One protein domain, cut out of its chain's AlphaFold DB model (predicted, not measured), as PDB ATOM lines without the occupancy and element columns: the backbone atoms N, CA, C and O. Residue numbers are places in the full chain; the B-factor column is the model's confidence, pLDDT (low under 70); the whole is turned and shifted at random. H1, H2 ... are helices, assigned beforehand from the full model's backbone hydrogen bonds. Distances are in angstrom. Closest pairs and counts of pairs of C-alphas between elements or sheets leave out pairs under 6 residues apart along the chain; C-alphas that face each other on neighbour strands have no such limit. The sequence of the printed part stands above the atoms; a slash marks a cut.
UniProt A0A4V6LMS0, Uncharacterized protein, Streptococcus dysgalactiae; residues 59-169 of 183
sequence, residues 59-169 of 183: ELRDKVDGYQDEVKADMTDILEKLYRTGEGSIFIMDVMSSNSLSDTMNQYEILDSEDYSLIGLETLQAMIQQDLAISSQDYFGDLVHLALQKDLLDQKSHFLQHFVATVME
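Overview. This is residues 59 to 169 of the 183 residues of an uncharacterized protein of Streptococcus dysgalactiae (UniProt A0A4V6LMS0). One long helix, H1, sticks out at residues 59 to 66, and shorter crossed helices pack round the rest: H2 turns off its end, H4 crosses it, and little H3 packs on H2 and H4. H5 runs back alongside H1, and H6 lies near H5, touching no helix. The 111 printed residues have six named helices, H1 to H6 in chain order, and no named strand: all helix, mostly crossed. The whole is compact, with a radius of gyration of the C-alphas of 13.6 A and spans of 42 by 35 by 26 A.

Arrangement. Start at H1, residues 59 to 85; with 79 to 82 alone it only just touches H2, residues 88 to 98, only at the corner, with 3 pairs of C-alphas within 8 A, the closest Leu 82 and Gly 88 at 4.6 A. H2 touches H3, residues 101 to 105, closest at C-alphas 95 and 101, 5.3 A apart. H4, residues 118 to 131, touches H1 at a steep tilt of 65 degrees, H4 with its residues 119 to 124 alone and H1 with its residues 67 to 75 alone; look at the closest C-alphas, those of Val 71 and Gly 120, 4.3 A apart. H5, residues 139 to 149, touches H2, about perpendicular at 85 degrees, closest at C-alphas 89 and 140, 4.8 A apart. H6, residues 158 to 169, is close to but not clearly touching H1. In H1 to H6 every O i to N i+4 pair is within hydrogen-bond range.

Along the chain. Find C-alpha 59 at (135.975, 150.048, 144.282); from there H1 runs 39.5 A to C-alpha 85. H4 runs 18.7 A, and H6 16.6 A to C-alpha 169 at (148.130, 114.382, 122.734).

Size, cuts and confidence. The two farthest C-alphas, Glu 59 and Glu 169, are 43.4 A apart. The printed part has no cut; H3 to H4 is a long link, and pLDDT is under 70 at residues 164 to 169.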
ATOM      1  N   GLU A  59     136.681 150.993 143.399       91.06
ATOM      2  CA  GLU A  59     135.975 150.048 144.282       91.06
ATOM      3  C   GLU A  59     135.074 149.078 143.495       91.06
ATOM      4  O   GLU A  59     134.900 147.921 143.878       91.06
ATOM      5  N   LEU A  60     134.465 149.540 142.396       91.81
ATOM      6  CA  LEU A  60     133.669 148.664 141.534       91.81
ATOM      7  C   LEU A  60     134.562 147.735 140.714       91.81
ATOM      8  O   LEU A  60     134.166 146.596 140.487       91.81
ATOM      9  N   ARG A  61     135.747 148.194 140.301       89.25
ATOM     10  CA  ARG A  61     136.737 147.346 139.625       89.25
ATOM     11  C   ARG A  61     137.233 146.242 140.546       89.25
ATOM     12  O   ARG A  61     137.115 145.082 140.180       89.25
ATOM     13  N   ASP A  62     137.629 146.588 141.768       92.62
ATOM     14  CA  ASP A  62     138.076 145.620 142.774       92.62
ATOM     15  C   ASP A  62     137.002 144.557 143.055       92.62
ATOM     16  O   ASP A  62     137.298 143.371 143.200       92.62
ATOM     17  N   LYS A  63     135.726 144.964 143.101       93.38
ATOM     18  CA  LYS A  63     134.597 144.031 143.242       93.38
ATOM     19  C   LYS A  63     134.446 143.115 142.032       93.38
ATOM     20  O   LYS A  63     134.189 141.931 142.216       93.38
ATOM     21  N   VAL A  64     134.573 143.646 140.814       93.19
ATOM     22  CA  VAL A  64     134.515 142.840 139.584       93.19
ATOM     23  C   VAL A  64     135.641 141.815 139.570       93.19
ATOM     24  O   VAL A  64     135.359 140.644 139.338       93.19
ATOM     25  N   ASP A  65     136.868 142.233 139.870       92.06
ATOM     26  CA  ASP A  65     138.028 141.343 139.915       92.06
ATOM     27  C   ASP A  65     137.820 140.241 140.967       92.06
ATOM     28  O   ASP A  65     137.984 139.061 140.666       92.06
ATOM     29  N   GLY A  66     137.332 140.600 142.161       94.00
ATOM     30  CA  GLY A  66     136.986 139.634 143.206       94.00
ATOM     31  C   GLY A  66     135.932 138.613 142.766       94.00
ATOM     32  O   GLY A  66     136.122 137.414 142.955       94.00
ATOM     33  N   TYR A  67     134.848 139.057 142.122       93.94
ATOM     34  CA  TYR A  67     133.824 138.143 141.607       93.94
ATOM     35  C   TYR A  67     134.339 137.262 140.464       93.94
ATOM     36  O   TYR A  67     133.947 136.103 140.359       93.94
ATOM     37  N   GLN A  68     135.208 137.784 139.596       93.62
ATOM     38  CA  GLN A  68     135.823 136.990 138.533       93.62
ATOM     39  C   GLN A  68     136.734 135.902 139.100       93.62
ATOM     40  O   GLN A  68     136.706 134.774 138.606       93.62
ATOM     41  N   ASP A  69     137.503 136.222 140.138       93.75
ATOM     42  CA  ASP A  69     138.350 135.256 140.830       93.75
ATOM     43  C   ASP A  69     137.514 134.172 141.532       93.75
ATOM     44  O   ASP A  69     137.849 132.991 141.422       93.75
ATOM     45  N   GLU A  70     136.396 134.536 142.176       93.94
ATOM     46  CA  GLU A  70     135.440 133.578 142.760       93.94
ATOM     47  C   GLU A  70     134.870 132.630 141.695       93.94
ATOM     48  O   GLU A  70     134.959 131.411 141.842       93.94
ATOM     49  N   VAL A  71     134.367 133.167 140.576       96.06
ATOM     50  CA  VAL A  71     133.842 132.354 139.466       96.06
ATOM     51  C   VAL A  71     134.912 131.401 138.929       96.06
ATOM     52  O   VAL A  71     134.635 130.217 138.728       96.06
ATOM     53  N   LYS A  72     136.141 131.890 138.719       95.62
ATOM     54  CA  LYS A  72     137.262 131.076 138.227       95.62
ATOM     55  C   LYS A  72     137.608 129.946 139.186       95.62
ATOM     56  O   LYS A  72     137.826 128.819 138.734       95.62
ATOM     57  N   ALA A  73     137.667 130.234 140.484       94.56
ATOM     58  CA  ALA A  73     137.968 129.244 141.509       94.56
ATOM     59  C   ALA A  73     136.886 128.157 141.562       94.56
ATOM     60  O   ALA A  73     137.208 126.975 141.420       94.56
ATOM     61  N   ASP A  74     135.617 128.559 141.660       95.88
ATOM     62  CA  ASP A  74     134.476 127.645 141.753       95.88
ATOM     63  C   ASP A  74     134.377 126.741 140.524       95.88
ATOM     64  O   ASP A  74     134.310 125.517 140.636       95.88
ATOM     65  N   MET A  75     134.428 127.328 139.324       95.19
ATOM     66  CA  MET A  75     134.332 126.563 138.081       95.19
ATOM     67  C   MET A  75     135.477 125.565 137.939       95.19
ATOM     68  O   MET A  75     135.263 124.433 137.502       95.19
ATOM     69  N   THR A  76     136.688 125.967 138.314       95.44
ATOM     70  CA  THR A  76     137.856 125.091 138.219       95.44
ATOM     71  C   THR A  76     137.759 123.929 139.195       95.44
ATOM     72  O   THR A  76     138.019 122.797 138.794       95.44
ATOM     73  N   ASP A  77     137.349 124.182 140.439       95.31
ATOM     74  CA  ASP A  77     137.192 123.140 141.456       95.31
ATOM     75  C   ASP A  77     136.082 122.145 141.086       95.31
ATOM     76  O   ASP A  77     136.303 120.931 141.119       95.31
ATOM     77  N   ILE A  78     134.921 122.633 140.625       95.56
ATOM     78  CA  ILE A  78     133.813 121.776 140.169       95.56
ATOM     79  C   ILE A  78     134.270 120.879 139.015       95.56
ATOM     80  O   ILE A  78     134.105 119.656 139.069       95.56
ATOM     81  N   LEU A  79     134.864 121.462 137.968       95.00
ATOM     82  CA  LEU A  79     135.305 120.702 136.797       95.00
ATOM     83  C   LEU A  79     136.440 119.730 137.143       95.00
ATOM     84  O   LEU A  79     136.454 118.610 136.633       95.00
ATOM     85  N   GLU A  80     137.354 120.104 138.037       93.88
ATOM     86  CA  GLU A  80     138.414 119.219 138.520       93.88
ATOM     87  C   GLU A  80     137.849 118.014 139.281       93.88
ATOM     88  O   GLU A  80     138.261 116.876 139.028       93.88
ATOM     89  N   LYS A  81     136.895 118.231 140.194       94.69
ATOM     90  CA  LYS A  81     136.243 117.147 140.941       94.69
ATOM     91  C   LYS A  81     135.511 116.193 139.997       94.69
ATOM     92  O   LYS A  81     135.727 114.983 140.077       94.69
ATOM     93  N   LEU A  82     134.747 116.730 139.047       93.81
ATOM     94  CA  LEU A  82     134.044 115.951 138.021       93.81
ATOM     95  C   LEU A  82     134.995 115.175 137.097       93.81
ATOM     96  O   LEU A  82     134.705 114.040 136.710       93.81
ATOM     97  N   TYR A  83     136.145 115.759 136.754       91.12
ATOM     98  CA  TYR A  83     137.176 115.081 135.969       91.12
ATOM     99  C   TYR A  83     137.771 113.889 136.724       91.12
ATOM    100  O   TYR A  83     137.953 112.817 136.147       91.12
ATOM    101  N   ARG A  84     138.052 114.053 138.023       90.25
ATOM    102  CA  ARG A  84     138.645 113.000 138.864       90.25
ATOM    103  C   ARG A  84     137.722 111.800 139.057       90.25
ATOM    104  O   ARG A  84     138.227 110.682 139.140       90.25
ATOM    105  N   THR A  85     136.409 112.013 139.136       91.12
ATOM    106  CA  THR A  85     135.434 110.915 139.250       91.12
ATOM    107  C   THR A  85     135.082 110.298 137.898       91.12
ATOM    108  O   THR A  85     134.653 109.147 137.843       91.12
ATOM    109  N   GLY A  86     135.304 111.026 136.798       88.75
ATOM    110  CA  GLY A  86     134.877 110.621 135.459       88.75
ATOM    111  C   GLY A  86     133.373 110.802 135.228       88.75
ATOM    112  O   GLY A  86     132.834 110.272 134.259       88.75
ATOM    113  N   GLU A  87     132.691 111.545 136.103       92.44
ATOM    114  CA  GLU A  87     131.236 111.735 136.072       92.44
ATOM    115  C   GLU A  87     130.807 112.986 135.294       92.44
ATOM    116  O   GLU A  87     129.617 113.179 135.057       92.44
ATOM    117  N   GLY A  88     131.756 113.819 134.853       92.88
ATOM    118  CA  GLY A  88     131.481 115.131 134.261       92.88
ATOM    119  C   GLY A  88     130.428 115.142 133.151       92.88
ATOM    120  O   GLY A  88     129.518 115.964 133.185       92.88
ATOM    121  N   SER A  89     130.484 114.209 132.198       94.12
ATOM    122  CA  SER A  89     129.496 114.172 131.109       94.12
ATOM    123  C   SER A  89     128.095 113.783 131.587       94.12
ATOM    124  O   SER A  89     127.118 114.312 131.066       94.12
ATOM    125  N   ILE A  90     127.980 112.887 132.574       94.38
ATOM    126  CA  ILE A  90     126.683 112.474 133.135       94.38
ATOM    127  C   ILE A  90     126.105 113.615 133.973       94.38
ATOM    128  O   ILE A  90     124.952 113.984 133.771       94.38
ATOM    129  N   PHE A  91     126.932 114.252 134.805       96.62
ATOM    130  CA  PHE A  91     126.551 115.433 135.575       96.62
ATOM    131  C   PHE A  91     125.952 116.525 134.682       96.62
ATOM    132  O   PHE A  91     124.866 117.031 134.956       96.62
ATOM    133  N   ILE A  92     126.611 116.852 133.567       96.25
ATOM    134  CA  ILE A  92     126.123 117.873 132.631       96.25
ATOM    135  C   ILE A  92     124.775 117.468 132.015       96.25
ATOM    136  O   ILE A  92     123.872 118.302 131.927       96.25
ATOM    137  N   MET A  93     124.600 116.197 131.634       94.19
ATOM    138  CA  MET A  93     123.310 115.694 131.137       94.19
ATOM    139  C   MET A  93     122.205 115.787 132.198       94.19
ATOM    140  O   MET A  93     121.065 116.134 131.870       94.19
ATOM    141  N   ASP A  94     122.529 115.515 133.461       95.81
ATOM    142  CA  ASP A  94     121.585 115.615 134.572       95.81
ATOM    143  C   ASP A  94     121.183 117.071 134.822       95.81
ATOM    144  O   ASP A  94     119.996 117.344 134.981       95.81
ATOM    145  N   VAL A  95     122.124 118.024 134.774       96.06
ATOM    146  CA  VAL A  95     121.833 119.471 134.864       96.06
ATOM    147  C   VAL A  95     120.933 119.932 133.715       96.06
ATOM    148  O   VAL A  95     119.976 120.677 133.939       96.06
ATOM    149  N   MET A  96     121.196 119.485 132.482       93.31
ATOM    150  CA  MET A  96     120.338 119.791 131.329       93.31
ATOM    151  C   MET A  96     118.925 119.215 131.491       93.31
ATOM    152  O   MET A  96     117.948 119.829 131.067       93.31
ATOM    153  N   SER A  97     118.807 118.039 132.107       93.12
ATOM    154  CA  SER A  97     117.526 117.354 132.299       93.12
ATOM    155  C   SER A  97     116.717 117.938 133.460       93.12
ATOM    156  O   SER A  97     115.502 118.109 133.344       93.12
ATOM    157  N   SER A  98     117.378 118.256 134.576       93.25
ATOM    158  CA  SER A  98     116.760 118.839 135.771       93.25
ATOM    159  C   SER A  98     116.456 120.329 135.602       93.25
ATOM    160  O   SER A  98     115.566 120.853 136.269       93.25
ATOM    161  N   ASN A  99     117.178 121.005 134.703       91.62
ATOM    162  CA  ASN A  99     117.239 122.462 134.579       91.62
ATOM    163  C   ASN A  99     117.671 123.183 135.872       91.62
ATOM    164  O   ASN A  99     117.411 124.378 136.020       91.62
ATOM    165  N   SER A 100     118.340 122.484 136.791       93.38
ATOM    166  CA  SER A 100     118.763 123.019 138.085       93.38
ATOM    167  C   SER A 100     120.143 122.489 138.448       93.38
ATOM    168  O   SER A 100     120.298 121.316 138.789       93.38
ATOM    169  N   LEU A 101     121.159 123.355 138.379       94.75
ATOM    170  CA  LEU A 101     122.525 122.991 138.754       94.75
ATOM    171  C   LEU A 101     122.604 122.618 140.237       94.75
ATOM    172  O   LEU A 101     123.131 121.562 140.569       94.75
ATOM    173  N   SER A 102     122.024 123.442 141.116       93.00
ATOM    174  CA  SER A 102     122.073 123.221 142.567       93.00
ATOM    175  C   SER A 102     121.424 121.897 142.976       93.00
ATOM    176  O   SER A 102     121.989 121.165 143.784       93.00
ATOM    177  N   ASP A 103     120.253 121.563 142.424       92.88
ATOM    178  CA  ASP A 103     119.581 120.303 142.768       92.88
ATOM    179  C   ASP A 103     120.346 119.086 142.243       92.88
ATOM    180  O   ASP A 103     120.319 118.027 142.872       92.88
ATOM    181  N   THR A 104     121.016 119.221 141.094       95.31
ATOM    182  CA  THR A 104     121.865 118.161 140.552       95.31
ATOM    183  C   THR A 104     123.125 117.987 141.394       95.31
ATOM    184  O   THR A 104     123.455 116.855 141.717       95.31
ATOM    185  N   MET A 105     123.800 119.063 141.812       94.75
ATOM    186  CA  MET A 105     125.017 118.979 142.639       94.75
ATOM    187  C   MET A 105     124.791 118.177 143.915       94.75
ATOM    188  O   MET A 105     125.556 117.262 144.190       94.75
ATOM    189  N   ASN A 106     123.669 118.404 144.598       90.56
ATOM    190  CA  ASN A 106     123.320 117.705 145.837       90.56
ATOM    191  C   ASN A 106     123.075 116.190 145.672       90.56
ATOM    192  O   ASN A 106     122.858 115.485 146.660       90.56
ATOM    193  N   GLN A 107     123.073 115.671 144.440       92.62
ATOM    194  CA  GLN A 107     122.986 114.237 144.143       92.62
ATOM    195  C   GLN A 107     124.366 113.573 144.022       92.62
ATOM    196  O   GLN A 107     124.446 112.345 144.032       92.62
ATOM    197  N   TYR A 108     125.438 114.361 143.917       93.94
ATOM    198  CA  TYR A 108     126.810 113.894 143.745       93.94
ATOM    199  C   TYR A 108     127.581 114.086 145.052       93.94
ATOM    200  O   TYR A 108     127.755 115.206 145.508       93.94
ATOM    201  N   GLU A 109     128.110 113.008 145.639       90.88
ATOM    202  CA  GLU A 109     128.790 113.061 146.951       90.88
ATOM    203  C   GLU A 109     129.997 114.017 146.999       90.88
ATOM    204  O   GLU A 109     130.410 114.453 148.071       90.88
ATOM    205  N   ILE A 110     130.588 114.315 145.841       90.38
ATOM    206  CA  ILE A 110     131.762 115.184 145.701       90.38
ATOM    207  C   ILE A 110     131.422 116.673 145.569       90.38
ATOM    208  O   ILE A 110     132.338 117.495 145.601       90.38
ATOM    209  N   LEU A 111     130.148 117.025 145.380       94.12
ATOM    210  CA  LEU A 111     129.698 118.393 145.150       94.12
ATOM    211  C   LEU A 111     128.627 118.770 146.174       94.12
ATOM    212  O   LEU A 111     127.632 118.075 146.328       94.12
ATOM    213  N   ASP A 112     128.810 119.915 146.816       93.00
ATOM    214  CA  ASP A 112     127.784 120.563 147.627       93.00
ATOM    215  C   ASP A 112     127.589 121.974 147.076       93.00
ATOM    216  O   ASP A 112     128.565 122.703 146.906       93.00
ATOM    217  N   SER A 113     126.360 122.357 146.726       91.50
ATOM    218  CA  SER A 113     126.131 123.696 146.177       91.50
ATOM    219  C   SER A 113     126.387 124.808 147.198       91.50
ATOM    220  O   SER A 113     126.648 125.938 146.789       91.50
ATOM    221  N   GLU A 114     126.374 124.506 148.500       93.56
ATOM    222  CA  GLU A 114     126.691 125.468 149.561       93.56
ATOM    223  C   GLU A 114     128.188 125.821 149.633       93.56
ATOM    224  O   GLU A 114     128.537 126.853 150.209       93.56
ATOM    225  N   ASP A 115     129.066 125.017 149.021       94.12
ATOM    226  CA  ASP A 115     130.514 125.271 148.988       94.12
ATOM    227  C   ASP A 115     130.915 126.362 147.979       94.12
ATOM    228  O   ASP A 115     132.047 126.849 148.026       94.12
ATOM    229  N   TYR A 116     130.014 126.749 147.070       94.62
ATOM    230  CA  TYR A 116     130.327 127.618 145.933       94.62
ATOM    231  C   TYR A 116     129.533 128.923 145.964       94.62
ATOM    232  O   TYR A 116     128.425 129.015 146.500       94.62
ATOM    233  N   SER A 117     130.091 129.959 145.343       94.75
ATOM    234  CA  SER A 117     129.413 131.239 145.198       94.75
ATOM    235  C   SER A 117     128.194 131.117 144.278       94.75
ATOM    236  O   SER A 117     128.199 130.407 143.269       94.75
ATOM    237  N   LEU A 118     127.141 131.883 144.578       93.88
ATOM    238  CA  LEU A 118     125.951 131.933 143.723       93.88
ATOM    239  C   LEU A 118     126.305 132.353 142.287       93.88
ATOM    240  O   LEU A 118     125.764 131.800 141.336       93.88
ATOM    241  N   ILE A 119     127.239 133.297 142.131       91.88
ATOM    242  CA  ILE A 119     127.655 133.801 140.819       91.88
ATOM    243  C   ILE A 119     128.418 132.744 140.007       91.88
ATOM    244  O   ILE A 119     128.201 132.633 138.797       91.88
ATOM    245  N   GLY A 120     129.251 131.923 140.656       92.94
ATOM    246  CA  GLY A 120     129.910 130.777 140.030       92.94
ATOM    247  C   GLY A 120     128.895 129.752 139.528       92.94
ATOM    248  O   GLY A 120     128.949 129.337 138.367       92.94
ATOM    249  N   LEU A 121     127.906 129.416 140.362       95.62
ATOM    250  CA  LEU A 121     126.839 128.478 140.004       95.62
ATOM    251  C   LEU A 121     125.947 129.000 138.868       95.62
ATOM    252  O   LEU A 121     125.680 128.274 137.909       95.62
ATOM    253  N   GLU A 122     125.511 130.260 138.927       95.19
ATOM    254  CA  GLU A 122     124.708 130.879 137.866       95.19
ATOM    255  C   GLU A 122     125.469 130.909 136.532       95.19
ATOM    256  O   GLU A 122     124.897 130.589 135.485       95.19
ATOM    257  N   THR A 123     126.769 131.217 136.571       95.50
ATOM    258  CA  THR A 123     127.632 131.230 135.382       95.50
ATOM    259  C   THR A 123     127.766 129.834 134.775       95.50
ATOM    260  O   THR A 123     127.541 129.661 133.575       95.50
ATOM    261  N   LEU A 124     128.069 128.817 135.589       96.69
ATOM    262  CA  LEU A 124     128.188 127.435 135.123       96.69
ATOM    263  C   LEU A 124     126.863 126.912 134.552       96.69
ATOM    264  O   LEU A 124     126.846 126.276 133.495       96.69
ATOM    265  N   GLN A 125     125.740 127.211 135.208       96.75
ATOM    266  CA  GLN A 125     124.426 126.814 134.716       96.75
ATOM    267  C   GLN A 125     124.106 127.479 133.372       96.75
ATOM    268  O   GLN A 125     123.633 126.799 132.459       96.75
ATOM    269  N   ALA A 126     124.380 128.779 133.223       95.69
ATOM    270  CA  ALA A 126     124.181 129.485 131.960       95.69
ATOM    271  C   ALA A 126     125.013 128.856 130.835       95.69
ATOM    272  O   ALA A 126     124.486 128.618 129.748       95.69
ATOM    273  N   MET A 127     126.266 128.489 131.108       95.75
ATOM    274  CA  MET A 127     127.099 127.787 130.133       95.75
ATOM    275  C   MET A 127     126.501 126.445 129.710       95.75
ATOM    276  O   MET A 127     126.407 126.163 128.517       95.75
ATOM    277  N   ILE A 128     126.056 125.628 130.667       96.06
ATOM    278  CA  ILE A 128     125.461 124.317 130.378       96.06
ATOM    279  C   ILE A 128     124.146 124.463 129.598       96.06
ATOM    280  O   ILE A 128     123.894 123.697 128.674       96.06
ATOM    281  N   GLN A 129     123.297 125.423 129.960       92.56
ATOM    282  CA  GLN A 129     121.934 125.519 129.425       92.56
ATOM    283  C   GLN A 129     121.822 126.355 128.146       92.56
ATOM    284  O   GLN A 129     120.910 126.124 127.354       92.56
ATOM    285  N   GLN A 130     122.692 127.349 127.963       92.31
ATOM    286  CA  GLN A 130     122.567 128.341 126.890       92.31
ATOM    287  C   GLN A 130     123.693 128.231 125.863       92.31
ATOM    288  O   GLN A 130     123.433 128.377 124.669       92.31
ATOM    289  N   ASP A 131     124.922 127.962 126.311       93.25
ATOM    290  CA  ASP A 131     126.099 127.985 125.437       93.25
ATOM    291  C   ASP A 131     126.468 126.597 124.895       93.25
ATOM    292  O   ASP A 131     126.994 126.479 123.785       93.25
ATOM    293  N   LEU A 132     126.214 125.538 125.667       93.00
ATOM    294  CA  LEU A 132     126.608 124.183 125.305       93.00
ATOM    295  C   LEU A 132     125.669 123.586 124.248       93.00
ATOM    296  O   LEU A 132     124.442 123.613 124.361       93.00
ATOM    297  N   ALA A 133     126.253 122.998 123.205       90.00
ATOM    298  CA  ALA A 133     125.483 122.381 122.136       90.00
ATOM    299  C   ALA A 133     124.802 121.086 122.611       90.00
ATOM    300  O   ALA A 133     125.467 120.133 123.009       90.00
ATOM    301  N   ILE A 134     123.480 120.996 122.442       85.75
ATOM    302  CA  ILE A 134     122.670 119.806 122.790       85.75
ATOM    303  C   ILE A 134     123.081 118.559 121.971       85.75
ATOM    304  O   ILE A 134     122.732 117.430 122.293       85.75
ATOM    305  N   SER A 135     123.811 118.735 120.868       87.19
ATOM    306  CA  SER A 135     124.327 117.631 120.050       87.19
ATOM    307  C   SER A 135     125.748 117.193 120.417       87.19
ATOM    308  O   SER A 135     126.328 116.391 119.675       87.19
ATOM    309  N   SER A 136     126.333 117.744 121.486       87.25
ATOM    310  CA  SER A 136     127.694 117.412 121.912       87.25
ATOM    311  C   SER A 136     127.856 115.904 122.122       87.25
ATOM    312  O   SER A 136     126.972 115.223 122.644       87.25
ATOM    313  N   GLN A 137     128.987 115.373 121.655       86.31
ATOM    314  CA  GLN A 137     129.388 113.980 121.880       86.31
ATOM    315  C   GLN A 137     130.311 113.841 123.099       86.31
ATOM    316  O   GLN A 137     130.474 112.737 123.613       86.31
ATOM    317  N   ASP A 138     130.887 114.952 123.560       90.44
ATOM    318  CA  ASP A 138     131.746 115.051 124.735       90.44
ATOM    319  C   ASP A 138     131.353 116.303 125.530       90.44
ATOM    320  O   ASP A 138     132.002 117.346 125.463       90.44
ATOM    321  N   TYR A 139     130.240 116.193 126.258       93.44
ATOM    322  CA  TYR A 139     129.682 117.310 127.020       93.44
ATOM    323  C   TYR A 139     130.696 117.923 127.986       93.44
ATOM    324  O   TYR A 139     130.756 119.144 128.111       93.44
ATOM    325  N   PHE A 140     131.494 117.089 128.656       94.12
ATOM    326  CA  PHE A 140     132.508 117.575 129.581       94.12
ATOM    327  C   PHE A 140     133.627 118.313 128.851       94.12
ATOM    328  O   PHE A 140     133.945 119.445 129.217       94.12
ATOM    329  N   GLY A 141     134.194 117.717 127.798       91.50
ATOM    330  CA  GLY A 141     135.264 118.349 127.030       91.50
ATOM    331  C   GLY A 141     134.843 119.673 126.394       91.50
ATOM    332  O   GLY A 141     135.563 120.669 126.513       91.50
ATOM    333  N   ASP A 142     133.651 119.718 125.799       93.00
ATOM    334  CA  ASP A 142     133.103 120.927 125.183       93.00
ATOM    335  C   ASP A 142     132.832 122.027 126.221       93.00
ATOM    336  O   ASP A 142     133.124 123.198 125.969       93.00
ATOM    337  N   LEU A 143     132.338 121.674 127.414       94.75
ATOM    338  CA  LEU A 143     132.124 122.639 128.494       94.75
ATOM    339  C   LEU A 143     133.446 123.221 129.011       94.75
ATOM    340  O   LEU A 143     133.552 124.437 129.177       94.75
ATOM    341  N   VAL A 144     134.467 122.381 129.222       93.25
ATOM    342  CA  VAL A 144     135.807 122.841 129.628       93.25
ATOM    343  C   VAL A 144     136.397 123.765 128.560       93.25
ATOM    344  O   VAL A 144     136.946 124.818 128.884       93.25
ATOM    345  N   HIS A 145     136.243 123.421 127.279       90.25
ATOM    346  CA  HIS A 145     136.698 124.265 126.177       90.25
ATOM    347  C   HIS A 145     135.974 125.620 126.146       90.25
ATOM    348  O   HIS A 145     136.621 126.658 125.996       90.25
ATOM    349  N   LEU A 146     134.650 125.639 126.328       93.62
ATOM    350  CA  LEU A 146     133.882 126.883 126.435       93.62
ATOM    351  C   LEU A 146     134.360 127.741 127.612       93.62
ATOM    352  O   LEU A 146     134.508 128.954 127.465       93.62
ATOM    353  N   ALA A 147     134.630 127.127 128.767       93.38
ATOM    354  CA  ALA A 147     135.100 127.842 129.948       93.38
ATOM    355  C   ALA A 147     136.495 128.452 129.726       93.38
ATOM    356  O   ALA A 147     136.729 129.597 130.109       93.38
ATOM    357  N   LEU A 148     137.391 127.748 129.024       90.88
ATOM    358  CA  LEU A 148     138.693 128.286 128.611       90.88
ATOM    359  C   LEU A 148     138.552 129.480 127.659       90.88
ATOM    360  O   LEU A 148     139.221 130.492 127.843       90.88
ATOM    361  N   GLN A 149     137.673 129.394 126.656       90.25
ATOM    362  CA  GLN A 149     137.455 130.488 125.701       90.25
ATOM    363  C   GLN A 149     136.910 131.759 126.356       90.25
ATOM    364  O   GLN A 149     137.171 132.859 125.868       90.25
ATOM    365  N   LYS A 150     136.150 131.608 127.442       93.06
ATOM    366  CA  LYS A 150     135.579 132.714 128.213       93.06
ATOM    367  C   LYS A 150     136.496 133.210 129.342       93.06
ATOM    368  O   LYS A 150     136.077 134.096 130.076       93.06
ATOM    369  N   ASP A 151     137.712 132.669 129.469       92.38
ATOM    370  CA  ASP A 151     138.641 132.930 130.581       92.38
ATOM    371  C   ASP A 151     137.982 132.727 131.956       92.38
ATOM    372  O   ASP A 151     138.081 133.564 132.844       92.38
ATOM    373  N   LEU A 152     137.262 131.618 132.130       94.31
ATOM    374  CA  LEU A 152     136.525 131.304 133.360       94.31
ATOM    375  C   LEU A 152     137.200 130.232 134.222       94.31
ATOM    376  O   LEU A 152     136.582 129.716 135.144       94.31
ATOM    377  N   LEU A 153     138.448 129.867 133.924       93.12
ATOM    378  CA  LEU A 153     139.181 128.841 134.667       93.12
ATOM    379  C   LEU A 153     140.483 129.407 135.239       93.12
ATOM    380  O   LEU A 153     141.171 130.197 134.587       93.12
ATOM    381  N   ASP A 154     140.853 128.962 136.440       89.62
ATOM    382  CA  ASP A 154     142.140 129.276 137.048       89.62
ATOM    383  C   ASP A 154     143.250 128.512 136.323       89.62
ATOM    384  O   ASP A 154     143.488 127.321 136.540       89.62
ATOM    385  N   GLN A 155     143.982 129.244 135.484       78.19
ATOM    386  CA  GLN A 155     145.082 128.742 134.662       78.19
ATOM    387  C   GLN A 155     146.228 128.104 135.473       78.19
ATOM    388  O   GLN A 155     147.076 127.415 134.901       78.19
ATOM    389  N   LYS A 156     146.281 128.307 136.797       80.25
ATOM    390  CA  LYS A 156     147.265 127.665 137.682       80.25
ATOM    391  C   LYS A 156     146.872 126.245 138.090       80.25
ATOM    392  O   LYS A 156     147.725 125.533 138.620       80.25
ATOM    393  N   SER A 157     145.633 125.819 137.847       82.88
ATOM    394  CA  SER A 157     145.171 124.494 138.251       82.88
ATOM    395  C   SER A 157     145.923 123.370 137.532       82.88
ATOM    396  O   SER A 157     146.096 123.358 136.309       82.88
ATOM    397  N   HIS A 158     146.338 122.372 138.315       80.50
ATOM    398  CA  HIS A 158     146.948 121.150 137.799       80.50
ATOM    399  C   HIS A 158     145.987 120.351 136.915       80.50
ATOM    400  O   HIS A 158     146.437 119.715 135.961       80.50
ATOM    401  N   PHE A 159     144.678 120.408 137.190       84.19
ATOM    402  CA  PHE A 159     143.668 119.799 136.329       84.19
ATOM    403  C   PHE A 159     143.770 120.343 134.904       84.19
ATOM    404  O   PHE A 159     143.879 119.549 133.977       84.19
ATOM    405  N   LEU A 160     143.840 121.666 134.716       80.25
ATOM    406  CA  LEU A 160     143.938 122.259 133.379       80.25
ATOM    407  C   LEU A 160     145.238 121.888 132.677       80.25
ATOM    408  O   LEU A 160     145.224 121.574 131.489       80.25
ATOM    409  N   GLN A 161     146.354 121.874 133.406       79.94
ATOM    410  CA  GLN A 161     147.645 121.463 132.849       79.94
ATOM    411  C   GLN A 161     147.587 120.029 132.307       79.94
ATOM    412  O   GLN A 161     148.061 119.763 131.201       79.94
ATOM    413  N   HIS A 162     146.969 119.110 133.053       78.44
ATOM    414  CA  HIS A 162     146.805 117.720 132.633       78.44
ATOM    415  C   HIS A 162     145.740 117.541 131.550       78.44
ATOM    416  O   HIS A 162     145.959 116.790 130.598       78.44
ATOM    417  N   PHE A 163     144.611 118.237 131.661       78.50
ATOM    418  CA  PHE A 163     143.521 118.178 130.696       78.50
ATOM    419  C   PHE A 163     143.989 118.673 129.324       78.50
ATOM    420  O   PHE A 163     143.867 117.946 128.341       78.50
ATOM    421  N   VAL A 164     144.633 119.843 129.260       67.31
ATOM    422  CA  VAL A 164     145.197 120.392 128.017       67.31
ATOM    423  C   VAL A 164     146.268 119.468 127.439       67.31
ATOM    424  O   VAL A 164     146.269 119.239 126.234       67.31
ATOM    425  N   ALA A 165     147.147 118.889 128.267       62.84
ATOM    426  CA  ALA A 165     148.139 117.922 127.794       62.84
ATOM    427  C   ALA A 165     147.483 116.682 127.159       62.84
ATOM    428  O   ALA A 165     147.872 116.267 126.071       62.84
ATOM    429  N   THR A 166     146.436 116.148 127.792       65.38
ATOM    430  CA  THR A 166     145.694 114.974 127.303       65.38
ATOM    431  C   THR A 166     144.933 115.281 126.008       65.38
ATOM    432  O   THR A 166     144.940 114.479 125.076       65.38
ATOM    433  N   VAL A 167     144.316 116.465 125.910       61.28
ATOM    434  CA  VAL A 167     143.605 116.926 124.706       61.28
ATOM    435  C   VAL A 167     144.579 117.182 123.548       61.28
ATOM    436  O   VAL A 167     144.295 116.803 122.415       61.28
ATOM    437  N   MET A 168     145.757 117.754 123.820       49.81
ATOM    438  CA  MET A 168     146.796 118.020 122.814       49.81
ATOM    439  C   MET A 168     147.510 116.746 122.329       49.81
ATOM    440  O   MET A 168     147.929 116.699 121.174       49.81
ATOM    441  N   GLU A 169     147.620 115.701 123.154       49.69
ATOM    442  CA  GLU A 169     148.130 114.382 122.734       49.69
ATOM    443  C   GLU A 169     147.145 113.617 121.828       49.69
ATOM    444  O   GLU A 169     147.565 112.783 121.023       49.69
TER     445      GLU A 169